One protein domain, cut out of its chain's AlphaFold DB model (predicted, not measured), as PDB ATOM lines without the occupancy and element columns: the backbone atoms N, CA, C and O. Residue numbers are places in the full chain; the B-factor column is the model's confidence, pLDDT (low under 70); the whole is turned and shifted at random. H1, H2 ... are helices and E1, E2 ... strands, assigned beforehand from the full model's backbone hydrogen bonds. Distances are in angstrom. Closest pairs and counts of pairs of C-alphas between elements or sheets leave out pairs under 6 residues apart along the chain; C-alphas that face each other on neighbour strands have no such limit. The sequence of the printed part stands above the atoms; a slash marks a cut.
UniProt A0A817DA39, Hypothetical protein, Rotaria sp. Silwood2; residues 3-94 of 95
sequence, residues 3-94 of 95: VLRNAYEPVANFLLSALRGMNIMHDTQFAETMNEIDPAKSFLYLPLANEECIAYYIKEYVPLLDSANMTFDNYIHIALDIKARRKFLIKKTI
ATOM      1  N   VAL A   3      57.365   7.158 -93.436       92.69
ATOM      2  CA  VAL A   3      56.955   6.627 -92.132       92.69
ATOM      3  C   VAL A   3      58.131   6.757 -91.169       92.69
ATOM      4  O   VAL A   3      59.179   6.145 -91.375       92.69
ATOM      5  N   LEU A   4      57.954   7.563 -90.132       89.88
ATOM      6  CA  LEU A   4      58.888   7.768 -89.036       89.88
ATOM      7  C   LEU A   4      58.103   7.591 -87.736       89.88
ATOM      8  O   LEU A   4      57.044   8.180 -87.560       89.88
ATOM      9  N   ARG A   5      58.584   6.724 -86.834       89.50
ATOM     10  CA  ARG A   5      57.963   6.498 -85.510       89.50
ATOM     11  C   ARG A   5      56.448   6.209 -85.576       89.50
ATOM     12  O   ARG A   5      55.684   6.703 -84.757       89.50
ATOM     13  N   ASN A   6      56.028   5.392 -86.546       92.94
ATOM     14  CA  ASN A   6      54.629   5.020 -86.817       92.94
ATOM     15  C   ASN A   6      53.705   6.168 -87.275       92.94
ATOM     16  O   ASN A   6      52.491   5.980 -87.320       92.94
ATOM     17  N   ALA A   7      54.253   7.317 -87.668       91.44
ATOM     18  CA  ALA A   7      53.518   8.415 -88.289       91.44
ATOM     19  C   ALA A   7      54.155   8.801 -89.633       91.44
ATOM     20  O   ALA A   7      55.303   8.462 -89.913       91.44
ATOM     21  N   TYR A   8      53.412   9.494 -90.496       93.25
ATOM     22  CA  TYR A   8      53.989  10.087 -91.701       93.25
ATOM     23  C   TYR A   8      54.543  11.468 -91.377       93.25
ATOM     24  O   TYR A   8      53.807  12.329 -90.911       93.25
ATOM     25  N   GLU A   9      55.813  11.694 -91.692       92.94
ATOM     26  CA  GLU A   9      56.469  12.985 -91.474       92.94
ATOM     27  C   GLU A   9      57.053  13.538 -92.790       92.94
ATOM     28  O   GLU A   9      57.477  12.760 -93.667       92.94
ATOM     29  N   PRO A  10      57.077  14.873 -92.975       92.69
ATOM     30  CA  PRO A  10      57.774  15.496 -94.093       92.69
ATOM     31  C   PRO A  10      59.284  15.239 -94.010       92.69
ATOM     32  O   PRO A  10      59.895  15.371 -92.957       92.69
ATOM     33  N   VAL A  11      59.903  14.888 -95.140       91.81
ATOM     34  CA  VAL A  11      61.344  14.603 -95.221       91.81
ATOM     35  C   VAL A  11      61.940  15.431 -96.345       91.81
ATOM     36  O   VAL A  11      61.533  15.275 -97.496       91.81
ATOM     37  N   ALA A  12      62.889  16.295 -95.990       92.00
ATOM     38  CA  ALA A  12      63.574  17.178 -96.924       92.00
ATOM     39  C   ALA A  12      64.480  16.410 -97.900       92.00
ATOM     40  O   ALA A  12      64.974  15.323 -97.582       92.00
ATOM     41  N   ASN A  13      64.742  17.009 -99.064       87.88
ATOM     42  CA  ASN A  13      65.672  16.541-100.099       87.88
ATOM     43  C   ASN A  13      65.314  15.175-100.705       87.88
ATOM     44  O   ASN A  13      66.136  14.541-101.366       87.88
ATOM     45  N   PHE A  14      64.087  14.702-100.494       90.94
ATOM     46  CA  PHE A  14      63.634  13.426-101.037       90.94
ATOM     47  C   PHE A  14      63.016  13.593-102.430       90.94
ATOM     48  O   PHE A  14      63.312  12.811-103.335       90.94
ATOM     49  N   LEU A  15      62.196  14.631-102.621       92.62
ATOM     50  CA  LEU A  15      61.368  14.799-103.817       92.62
ATOM     51  C   LEU A  15      62.197  14.895-105.101       92.62
ATOM     52  O   LEU A  15      61.927  14.170-106.052       92.62
ATOM     53  N   LEU A  16      63.226  15.748-105.120       91.31
ATOM     54  CA  LEU A  16      64.055  15.941-106.312       91.31
ATOM     55  C   LEU A  16      64.723  14.632-106.755       91.31
ATOM     56  O   LEU A  16      64.696  14.295-107.935       91.31
ATOM     57  N   SER A  17      65.285  13.878-105.806       90.31
ATOM     58  CA  SER A  17      65.923  12.591-106.098       90.31
ATOM     59  C   SER A  17      64.933  11.562-106.649       90.31
ATOM     60  O   SER A  17      65.244  10.868-107.614       90.31
ATOM     61  N   ALA A  18      63.719  11.512-106.088       93.38
ATOM     62  CA  ALA A  18      62.678  10.594-106.526       93.38
ATOM     63  C   ALA A  18      62.211  10.917-107.952       93.38
ATOM     64  O   ALA A  18      62.098  10.012-108.772       93.38
ATOM     65  N   LEU A  19      62.005  12.201-108.267       94.56
ATOM     66  CA  LEU A  19      61.578  12.636-109.600       94.56
ATOM     67  C   LEU A  19      62.628  12.338-110.673       94.56
ATOM     68  O   LEU A  19      62.264  11.907-111.763       94.56
ATOM     69  N   ARG A  20      63.922  12.495-110.361       91.75
ATOM     70  CA  ARG A  20      65.002  12.141-111.300       91.75
ATOM     71  C   ARG A  20      65.043  10.657-111.650       91.75
ATOM     72  O   ARG A  20      65.483  10.321-112.738       91.75
ATOM     73  N   GLY A  21      64.606   9.785-110.743       91.19
ATOM     74  CA  GLY A  21      64.537   8.342-110.983       91.19
ATOM     75  C   GLY A  21      63.288   7.885-111.742       91.19
ATOM     76  O   GLY A  21      63.173   6.703-112.055       91.19
ATOM     77  N   MET A  22      62.332   8.778-112.011       94.75
ATOM     78  CA  MET A  22      61.078   8.447-112.687       94.75
ATOM     79  C   MET A  22      61.109   8.957-114.127       94.75
ATOM     80  O   MET A  22      60.918  10.147-114.353       94.75
ATOM     81  N   ASN A  23      61.238   8.061-115.110       91.81
ATOM     82  CA  ASN A  23      61.284   8.442-116.534       91.81
ATOM     83  C   ASN A  23      60.054   9.241-116.994       91.81
ATOM     84  O   ASN A  23      60.164  10.093-117.863       91.81
ATOM     85  N   ILE A  24      58.886   9.008-116.386       93.38
ATOM     86  CA  ILE A  24      57.659   9.773-116.671       93.38
ATOM     87  C   ILE A  24      57.721  11.231-116.183       93.38
ATOM     88  O   ILE A  24      56.956  12.064-116.656       93.38
ATOM     89  N   MET A  25      58.614  11.537-115.237       94.62
ATOM     90  CA  MET A  25      58.815  12.871-114.663       94.62
ATOM     91  C   MET A  25      60.143  13.504-115.102       94.62
ATOM     92  O   MET A  25      60.296  14.722-115.001       94.62
ATOM     93  N   HIS A  26      61.115  12.712-115.552       93.38
ATOM     94  CA  HIS A  26      62.421  13.188-115.982       93.38
ATOM     95  C   HIS A  26      62.971  12.348-117.136       93.38
ATOM     96  O   HIS A  26      63.464  11.238-116.933       93.38
ATOM     97  N   ASP A  27      62.942  12.905-118.341       92.25
ATOM     98  CA  ASP A  27      63.666  12.358-119.481       92.25
ATOM     99  C   ASP A  27      65.161  12.662-119.323       92.25
ATOM    100  O   ASP A  27      65.617  13.792-119.513       92.25
ATOM    101  N   THR A  28      65.920  11.644-118.916       88.75
ATOM    102  CA  THR A  28      67.363  11.774-118.670       88.75
ATOM    103  C   THR A  28      68.133  11.925-119.980       88.75
ATOM    104  O   THR A  28      69.089  12.693-120.032       88.75
ATOM    105  N   GLN A  29      67.692  11.260-121.051       88.31
ATOM    106  CA  GLN A  29      68.356  11.332-122.350       88.31
ATOM    107  C   GLN A  29      68.199  12.730-122.952       88.31
ATOM    108  O   GLN A  29      69.167  13.310-123.440       88.31
ATOM    109  N   PHE A  30      67.001  13.307-122.859       87.38
ATOM    110  CA  PHE A  30      66.767  14.689-123.267       87.38
ATOM    111  C   PHE A  30      67.479  15.695-122.352       87.38
ATOM    112  O   PHE A  30      68.025  16.689-122.820       87.38
ATOM    113  N   ALA A  31      67.530  15.448-121.043       86.50
ATOM    114  CA  ALA A  31      68.283  16.311-120.136       86.50
ATOM    115  C   ALA A  31      69.782  16.335-120.476       86.50
ATOM    116  O   ALA A  31      70.427  17.377-120.360       86.50
ATOM    117  N   GLU A  32      70.337  15.205-120.920       85.44
ATOM    118  CA  GLU A  32      71.741  15.109-121.309       85.44
ATOM    119  C   GLU A  32      72.088  15.969-122.523       85.44
ATOM    120  O   GLU A  32      73.158  16.585-122.534       85.44
ATOM    121  N   THR A  33      71.176  16.084-123.495       84.56
ATOM    122  CA  THR A  33      71.360  16.970-124.656       84.56
ATOM    123  C   THR A  33      71.258  18.451-124.284       84.56
ATOM    124  O   THR A  33      71.835  19.293-124.966       84.56
ATOM    125  N   MET A  34      70.595  18.776-123.171       79.75
ATOM    126  CA  MET A  34      70.434  20.144-122.662       79.75
ATOM    127  C   MET A  34      71.541  20.587-121.686       79.75
ATOM    128  O   MET A  34      71.536  21.737-121.241       79.75
ATOM    129  N   ASN A  35      72.511  19.720-121.360       67.56
ATOM    130  CA  ASN A  35      73.578  19.995-120.381       67.56
ATOM    131  C   ASN A  35      74.455  21.221-120.719       67.56
ATOM    132  O   ASN A  35      75.067  21.789-119.816       67.56
ATOM    133  N   GLU A  36      74.513  21.653-121.982       61.72
ATOM    134  CA  GLU A  36      75.225  22.880-122.379       61.72
ATOM    135  C   GLU A  36      74.506  24.160-121.913       61.72
ATOM    136  O   GLU A  36      75.132  25.204-121.733       61.72
ATOM    137  N   ILE A  37      73.191  24.079-121.682       63.75
ATOM    138  CA  ILE A  37      72.315  25.215-121.360       63.75
ATOM    139  C   ILE A  37      72.071  25.326-119.845       63.75
ATOM    140  O   ILE A  37      71.871  26.429-119.332       63.75
ATOM    141  N   ASP A  38      72.116  24.209-119.108       65.25
ATOM    142  CA  ASP A  38      71.971  24.178-117.645       65.25
ATOM    143  C   ASP A  38      73.077  23.344-116.967       65.25
ATOM    144  O   ASP A  38      72.848  22.203-116.554       65.25
ATOM    145  N   PRO A  39      74.279  23.923-116.773       61.75
ATOM    146  CA  PRO A  39      75.406  23.234-116.137       61.75
ATOM    147  C   PRO A  39      75.121  22.810-114.690       61.75
ATOM    148  O   PRO A  39      75.738  21.880-114.172       61.75
ATOM    149  N   ALA A  40      74.187  23.494-114.022       70.44
ATOM    150  CA  ALA A  40      73.784  23.193-112.654       70.44
ATOM    151  C   ALA A  40      72.777  22.033-112.575       70.44
ATOM    152  O   ALA A  40      72.467  21.579-111.471       70.44
ATOM    153  N   LYS A  41      72.261  21.556-113.721       69.00
ATOM    154  CA  LYS A  41      71.198  20.543-113.821       69.00
ATOM    155  C   LYS A  41      69.998  20.893-112.941       69.00
ATOM    156  O   LYS A  41      69.405  20.023-112.309       69.00
ATOM    157  N   SER A  42      69.664  22.172-112.841       81.00
ATOM    158  CA  SER A  42      68.572  22.668-112.004       81.00
ATOM    159  C   SER A  42      67.198  22.239-112.521       81.00
ATOM    160  O   SER A  42      66.270  22.089-111.719       81.00
ATOM    161  N   PHE A  43      67.062  22.024-113.832       89.38
ATOM    162  CA  PHE A  43      65.809  21.616-114.459       89.38
ATOM    163  C   PHE A  43      65.633  20.090-114.551       89.38
ATOM    164  O   PHE A  43      66.574  19.297-114.643       89.38
ATOM    165  N   LEU A  44      64.365  19.701-114.517       91.62
ATOM    166  CA  LEU A  44      63.800  18.416-114.879       91.62
ATOM    167  C   LEU A  44      62.983  18.631-116.154       91.62
ATOM    168  O   LEU A  44      62.389  19.689-116.350       91.62
ATOM    169  N   TYR A  45      62.942  17.615-117.001       91.19
ATOM    170  CA  TYR A  45      62.288  17.662-118.302       91.19
ATOM    171  C   TYR A  45      61.262  16.546-118.365       91.19
ATOM    172  O   TYR A  45      61.626  15.385-118.190       91.19
ATOM    173  N   LEU A  46      59.991  16.879-118.571       92.81
ATOM    174  CA  LEU A  46      58.998  15.849-118.865       92.81
ATOM    175  C   LEU A  46      59.280  15.246-120.252       92.81
ATOM    176  O   LEU A  46      59.723  15.984-121.139       92.81
ATOM    177  N   PRO A  47      59.005  13.943-120.458       90.12
ATOM    178  CA  PRO A  47      59.050  13.340-121.786       90.12
ATOM    179  C   PRO A  47      58.237  14.151-122.797       90.12
ATOM    180  O   PRO A  47      57.174  14.679-122.457       90.12
ATOM    181  N   LEU A  48      58.738  14.246-124.030       84.38
ATOM    182  CA  LEU A  48      58.093  15.004-125.101       84.38
ATOM    183  C   LEU A  48      56.643  14.554-125.310       84.38
ATOM    184  O   LEU A  48      56.369  13.376-125.551       84.38
ATOM    185  N   ALA A  49      55.729  15.518-125.278       74.12
ATOM    186  CA  ALA A  49      54.336  15.330-125.647       74.12
ATOM    187  C   ALA A  49      54.014  16.342-126.748       74.12
ATOM    188  O   ALA A  49      53.978  17.540-126.494       74.12
ATOM    189  N   ASN A  50      53.788  15.856-127.972       69.31
ATOM    190  CA  ASN A  50      53.444  16.683-129.135       69.31
ATOM    191  C   ASN A  50      54.462  17.811-129.413       69.31
ATOM    192  O   ASN A  50      54.090  18.976-129.475       69.31
ATOM    193  N   GLU A  51      55.742  17.450-129.577       77.81
ATOM    194  CA  GLU A  51      56.864  18.337-129.969       77.81
ATOM    195  C   GLU A  51      57.284  19.409-128.949       77.81
ATOM    196  O   GLU A  51      58.375  19.967-129.062       77.81
ATOM    197  N   GLU A  52      56.497  19.640-127.900       81.94
ATOM    198  CA  GLU A  52      56.863  20.520-126.795       81.94
ATOM    199  C   GLU A  52      57.409  19.714-125.604       81.94
ATOM    200  O   GLU A  52      56.910  18.642-125.244       81.94
ATOM    201  N   CYS A  53      58.457  20.245-124.969       84.38
ATOM    202  CA  CYS A  53      59.012  19.704-123.733       84.38
ATOM    203  C   CYS A  53      58.803  20.697-122.588       84.38
ATOM    204  O   CYS A  53      59.149  21.877-122.688       84.38
ATOM    205  N   ILE A  54      58.266  20.208-121.470       89.06
ATOM    206  CA  ILE A  54      58.091  21.006-120.258       89.06
ATOM    207  C   ILE A  54      59.346  20.867-119.397       89.06
ATOM    208  O   ILE A  54      59.586  19.821-118.790       89.06
ATOM    209  N   ALA A  55      60.108  21.955-119.299       88.94
ATOM    210  CA  ALA A  55      61.173  22.108-118.318       88.94
ATOM    211  C   ALA A  55      60.617  22.707-117.017       88.94
ATOM    212  O   ALA A  55      59.954  23.748-117.024       88.94
ATOM    213  N   TYR A  56      60.913  22.085-115.882       90.69
ATOM    214  CA  TYR A  56      60.486  22.536-114.558       90.69
ATOM    215  C   TYR A  56      61.606  22.326-113.535       90.69
ATOM    216  O   TYR A  56      62.485  21.504-113.735       90.69
ATOM    217  N   TYR A  57      61.620  23.074-112.436       90.69
ATOM    218  CA  TYR A  57      62.573  22.860-111.339       90.69
ATOM    219  C   TYR A  57      61.814  22.749-110.023       90.69
ATOM    220  O   TYR A  57      60.671  23.196-109.897       90.69
ATOM    221  N   ILE A  58      62.470  22.183-109.017       91.62
ATOM    222  CA  ILE A  58      61.881  21.981-107.697       91.62
ATOM    223  C   ILE A  58      62.363  23.074-106.747       91.62
ATOM    224  O   ILE A  58      63.554  23.191-106.466       91.62
ATOM    225  N   LYS A  59      61.426  23.870-106.224       91.50
ATOM    226  CA  LYS A  59      61.651  24.687-105.028       91.50
ATOM    227  C   LYS A  59      61.112  23.925-103.827       91.50
ATOM    228  O   LYS A  59      59.905  23.861-103.625       91.50
ATOM    229  N   GLU A  60      62.014  23.370-103.031       93.19
ATOM    230  CA  GLU A  60      61.662  22.738-101.762       93.19
ATOM    231  C   GLU A  60      61.723  23.783-100.634       93.19
ATOM    232  O   GLU A  60      62.692  24.542-100.526       93.19
ATOM    233  N   TYR A  61      60.654  23.880 -99.839       94.38
ATOM    234  CA  TYR A  61      60.590  24.794 -98.696       94.38
ATOM    235  C   TYR A  61      61.286  24.182 -97.477       94.38
ATOM    236  O   TYR A  61      61.276  22.967 -97.289       94.38
ATOM    237  N   VAL A  62      61.878  25.035 -96.639       91.62
ATOM    238  CA  VAL A  62      62.543  24.631 -95.396       91.62
ATOM    239  C   VAL A  62      62.018  25.505 -94.246       91.62
ATOM    240  O   VAL A  62      62.160  26.727 -94.331       91.62
ATOM    241  N   PRO A  63      61.433  24.919 -93.183       93.25
ATOM    242  CA  PRO A  63      61.104  23.498 -93.054       93.25
ATOM    243  C   PRO A  63      59.963  23.083 -93.998       93.25
ATOM    244  O   PRO A  63      59.145  23.906 -94.411       93.25
ATOM    245  N   LEU A  64      59.892  21.789 -94.315       94.75
ATOM    246  CA  LEU A  64      58.669  21.203 -94.854       94.75
ATOM    247  C   LEU A  64      57.626  21.105 -93.741       94.75
ATOM    248  O   LEU A  64      57.966  20.809 -92.596       94.75
ATOM    249  N   LEU A  65      56.362  21.319 -94.090       93.88
ATOM    250  CA  LEU A  65      55.254  21.324 -93.141       93.88
ATOM    251  C   LEU A  65      54.205  20.288 -93.531       93.88
ATOM    252  O   LEU A  65      53.957  20.056 -94.715       93.88
ATOM    253  N   ASP A  66      53.572  19.703 -92.517       92.94
ATOM    254  CA  ASP A  66      52.232  19.145 -92.672       92.94
ATOM    255  C   ASP A  66      51.260  20.309 -92.929       92.94
ATOM    256  O   ASP A  66      51.391  21.373 -92.315       92.94
ATOM    257  N   SER A  67      50.301  20.138 -93.839       93.38
ATOM    258  CA  SER A  67      49.336  21.193 -94.162       93.38
ATOM    259  C   SER A  67      48.471  21.569 -92.961       93.38
ATOM    260  O   SER A  67      48.075  22.728 -92.847       93.38
ATOM    261  N   ALA A  68      48.257  20.639 -92.022       93.12
ATOM    262  CA  ALA A  68      47.597  20.915 -90.745       93.12
ATOM    263  C   ALA A  68      48.351  21.950 -89.883       93.12
ATOM    264  O   ALA A  68      47.745  22.609 -89.039       93.12
ATOM    265  N   ASN A  69      49.656  22.125 -90.118       94.88
ATOM    266  CA  ASN A  69      50.523  23.051 -89.388       94.88
ATOM    267  C   ASN A  69      50.777  24.360 -90.159       94.88
ATOM    268  O   ASN A  69      51.548  25.199 -89.691       94.88
ATOM    269  N   MET A  70      50.177  24.545 -91.339       96.62
ATOM    270  CA  MET A  70      50.335  25.776 -92.114       96.62
ATOM    271  C   MET A  70      49.532  26.935 -91.516       96.62
ATOM    272  O   MET A  70      48.367  26.787 -91.148       96.62
ATOM    273  N   THR A  71      50.132  28.123 -91.506       97.38
ATOM    274  CA  THR A  71      49.495  29.387 -91.114       97.38
ATOM    275  C   THR A  71      49.310  30.314 -92.321       97.38
ATOM    276  O   THR A  71      49.822  30.057 -93.415       97.38
ATOM    277  N   PHE A  72      48.606  31.438 -92.130       97.75
ATOM    278  CA  PHE A  72      48.474  32.478 -93.160       97.75
ATOM    279  C   PHE A  72      49.825  32.990 -93.673       97.75
ATOM    280  O   PHE A  72      49.958  33.227 -94.872       97.75
ATOM    281  N   ASP A  73      50.842  33.076 -92.813       97.75
ATOM    282  CA  ASP A  73      52.184  33.505 -93.216       97.75
ATOM    283  C   ASP A  73      52.807  32.547 -94.237       97.75
ATOM    284  O   ASP A  73      53.464  32.989 -95.182       97.75
ATOM    285  N   ASN A  74      52.554  31.238 -94.116       97.25
ATOM    286  CA  ASN A  74      53.026  30.267 -95.102       97.25
ATOM    287  C   ASN A  74      52.363  30.486 -96.469       97.25
ATOM    288  O   ASN A  74      53.047  30.463 -97.492       97.25
ATOM    289  N   TYR A  75      51.055  30.752 -96.501       96.75
ATOM    290  CA  TYR A  75      50.346  31.050 -97.750       96.75
ATOM    291  C   TYR A  75      50.809  32.368 -98.381       96.75
ATOM    292  O   TYR A  75      51.018  32.425 -99.596       96.75
ATOM    293  N   ILE A  76      51.031  33.410 -97.572       97.81
ATOM    294  CA  ILE A  76      51.596  34.687 -98.031       97.81
ATOM    295  C   ILE A  76      52.979  34.454 -98.641       97.81
ATOM    296  O   ILE A  76      53.255  34.938 -99.740       97.81
ATOM    297  N   HIS A  77      53.830  33.671 -97.975       96.56
ATOM    298  CA  HIS A  77      55.162  33.345 -98.472       96.56
ATOM    299  C   HIS A  77      55.102  32.622 -99.827       96.56
ATOM    300  O   HIS A  77      55.780  33.046-100.764       96.56
ATOM    301  N   ILE A  78      54.227  31.617 -99.983       96.06
ATOM    302  CA  ILE A  78      54.018  30.925-101.269       96.06
ATOM    303  C   ILE A  78      53.585  31.916-102.362       96.06
ATOM    304  O   ILE A  78      54.123  31.899-103.473       96.06
ATOM    305  N   ALA A  79      52.641  32.813-102.061       96.06
ATOM    306  CA  ALA A  79      52.152  33.800-103.023       96.06
ATOM    307  C   ALA A  79      53.248  34.792-103.456       96.06
ATOM    308  O   ALA A  79      53.359  35.127-104.643       96.06
ATOM    309  N   LEU A  80      54.080  35.245-102.514       96.00
ATOM    310  CA  LEU A  80      55.222  36.115-102.797       96.00
ATOM    311  C   LEU A  80      56.269  35.412-103.669       96.00
ATOM    312  O   LEU A  80      56.760  36.024-104.622       96.00
ATOM    313  N   ASP A  81      56.547  34.133-103.416       94.31
ATOM    314  CA  ASP A  81      57.483  33.333-104.214       94.31
ATOM    315  C   ASP A  81      56.992  33.164-105.661       94.31
ATOM    316  O   ASP A  81      57.756  33.366-106.614       94.31
ATOM    317  N   ILE A  82      55.697  32.878-105.854       92.75
ATOM    318  CA  ILE A  82      55.072  32.810-107.186       92.75
ATOM    319  C   ILE A  82      55.196  34.162-107.906       92.75
ATOM    320  O   ILE A  82      55.614  34.219-109.070       92.75
ATOM    321  N   LYS A  83      54.882  35.268-107.218       93.38
ATOM    322  CA  LYS A  83      54.982  36.628-107.772       93.38
ATOM    323  C   LYS A  83      56.416  36.971-108.186       93.38
ATOM    324  O   LYS A  83      56.622  37.507-109.278       93.38
ATOM    325  N   ALA A  84      57.398  36.664-107.340       89.81
ATOM    326  CA  ALA A  84      58.809  36.920-107.615       89.81
ATOM    327  C   ALA A  84      59.296  36.137-108.847       89.81
ATOM    328  O   ALA A  84      59.941  36.712-109.729       89.81
ATOM    329  N   ARG A  85      58.921  34.856-108.961       83.69
ATOM    330  CA  ARG A  85      59.307  33.983-110.087       83.69
ATOM    331  C   ARG A  85      58.644  34.379-111.404       83.69
ATOM    332  O   ARG A  85      59.305  34.362-112.441       83.69
ATOM    333  N   ARG A  86      57.381  34.826-111.384       75.81
ATOM    334  CA  ARG A  86      56.688  35.318-112.592       75.81
ATOM    335  C   ARG A  86      57.450  36.462-113.270       75.81
ATOM    336  O   ARG A  86      57.549  36.496-114.494       75.81
ATOM    337  N   LYS A  87      58.039  37.373-112.488       60.09
ATOM    338  CA  LYS A  87      58.836  38.495-113.011       60.09
ATOM    339  C   LYS A  87      60.130  38.036-113.703       60.09
ATOM    340  O   LYS A  87      60.608  38.728-114.599       60.09
ATOM    341  N   PHE A  88      60.683  36.889-113.307       56.19
ATOM    342  CA  PHE A  88      61.880  36.305-113.918       56.19
ATOM    343  C   PHE A  88      61.570  35.628-115.261       56.19
ATOM    344  O   PHE A  88      62.311  35.816-116.220       56.19
ATOM    345  N   LEU A  89      60.434  34.925-115.360       54.28
ATOM    346  CA  LEU A  89      60.004  34.273-116.605       54.28
ATOM    347  C   LEU A  89      59.724  35.287-117.728       54.28
ATOM    348  O   LEU A  89      60.175  35.085-118.846       54.28
ATOM    349  N   ILE A  90      59.093  36.425-117.416       46.72
ATOM    350  CA  ILE A  90      58.785  37.475-118.411       46.72
ATOM    351  C   ILE A  90      60.058  38.123-118.983       46.72
ATOM    352  O   ILE A  90      60.090  38.483-120.156       46.72
ATOM    353  N   LYS A  91      61.125  38.257-118.184       39.75
ATOM    354  CA  LYS A  91      62.396  38.827-118.659       39.75
ATOM    355  C   LYS A  91      63.161  37.903-119.609       39.75
ATOM    356  O   LYS A  91      63.960  38.407-120.385       39.75
ATOM    357  N   LYS A  92      62.939  36.584-119.550       43.28
ATOM    358  CA  LYS A  92      63.638  35.603-120.397       43.28
ATOM    359  C   LYS A  92      62.969  35.413-121.769       43.28
ATOM    360  O   LYS A  92      63.599  34.891-122.674       43.28
ATOM    361  N   THR A  93      61.721  35.860-121.938       39.03
ATOM    362  CA  THR A  93      60.968  35.802-123.211       39.03
ATOM    363  C   THR A  93      61.238  37.009-124.127       39.03
ATOM    364  O   THR A  93      60.667  37.103-125.206       39.03
ATOM    365  N   ILE A  94      62.107  37.942-123.725       38.22
ATOM    366  CA  ILE A  94      62.505  39.102-124.534       38.22
ATOM    367  C   ILE A  94      64.039  39.186-124.528       38.22
ATOM    368  O   ILE A  94      64.620  40.008-123.820       38.22
TER     369      ILE A  94
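Overview. This is residues 3 to 94 of the 95 residues of the protein "Hypothetical protein" of Rotaria sp. Silwood2 (UniProt A0A817DA39). With little regular structure, the chain makes an open S: the long helix H3 runs along one side, the short E1, H1 and H2 follow one another along the opposite side, and the unnamed residues 34 to 71 run back between them. Residues 67 to 73 and 82 to 94 stand free. The 92 printed residues hold E1, H1, H2 and H3 in that order, mostly helix, with 36 in named elements; the whole is loose, radius of gyration of the C-alphas 16.4 A, spanning 42 by 34 by 26 A.

Along the chain. H3, residues 72 to 92, runs 31.3 A from C-alpha 72 at (48.474, 32.478, -93.160) to C-alpha 92 at (63.638, 35.603, -120.397). H2 is residues 28 to 33, H1 15 to 20, E1 7 to 9.

Arrangement. H3 touches no helix. H1 and H2 are close but not clearly touching, their closest C-alphas, Arg 20 and Thr 28, 7.7 A apart; their tilt of 72 degrees is only just about perpendicular. E1 pairs with no named strand. Every O i to N i+4 pair is within hydrogen-bond range in H1 and H2, 14 of 17 in H3.

Size, cuts and confidence. The printed part has no cut. The 38-residue link H2 to H3 is long. Residues 35 to 39, 41, 50 and 87 to 94 have pLDDT under 70.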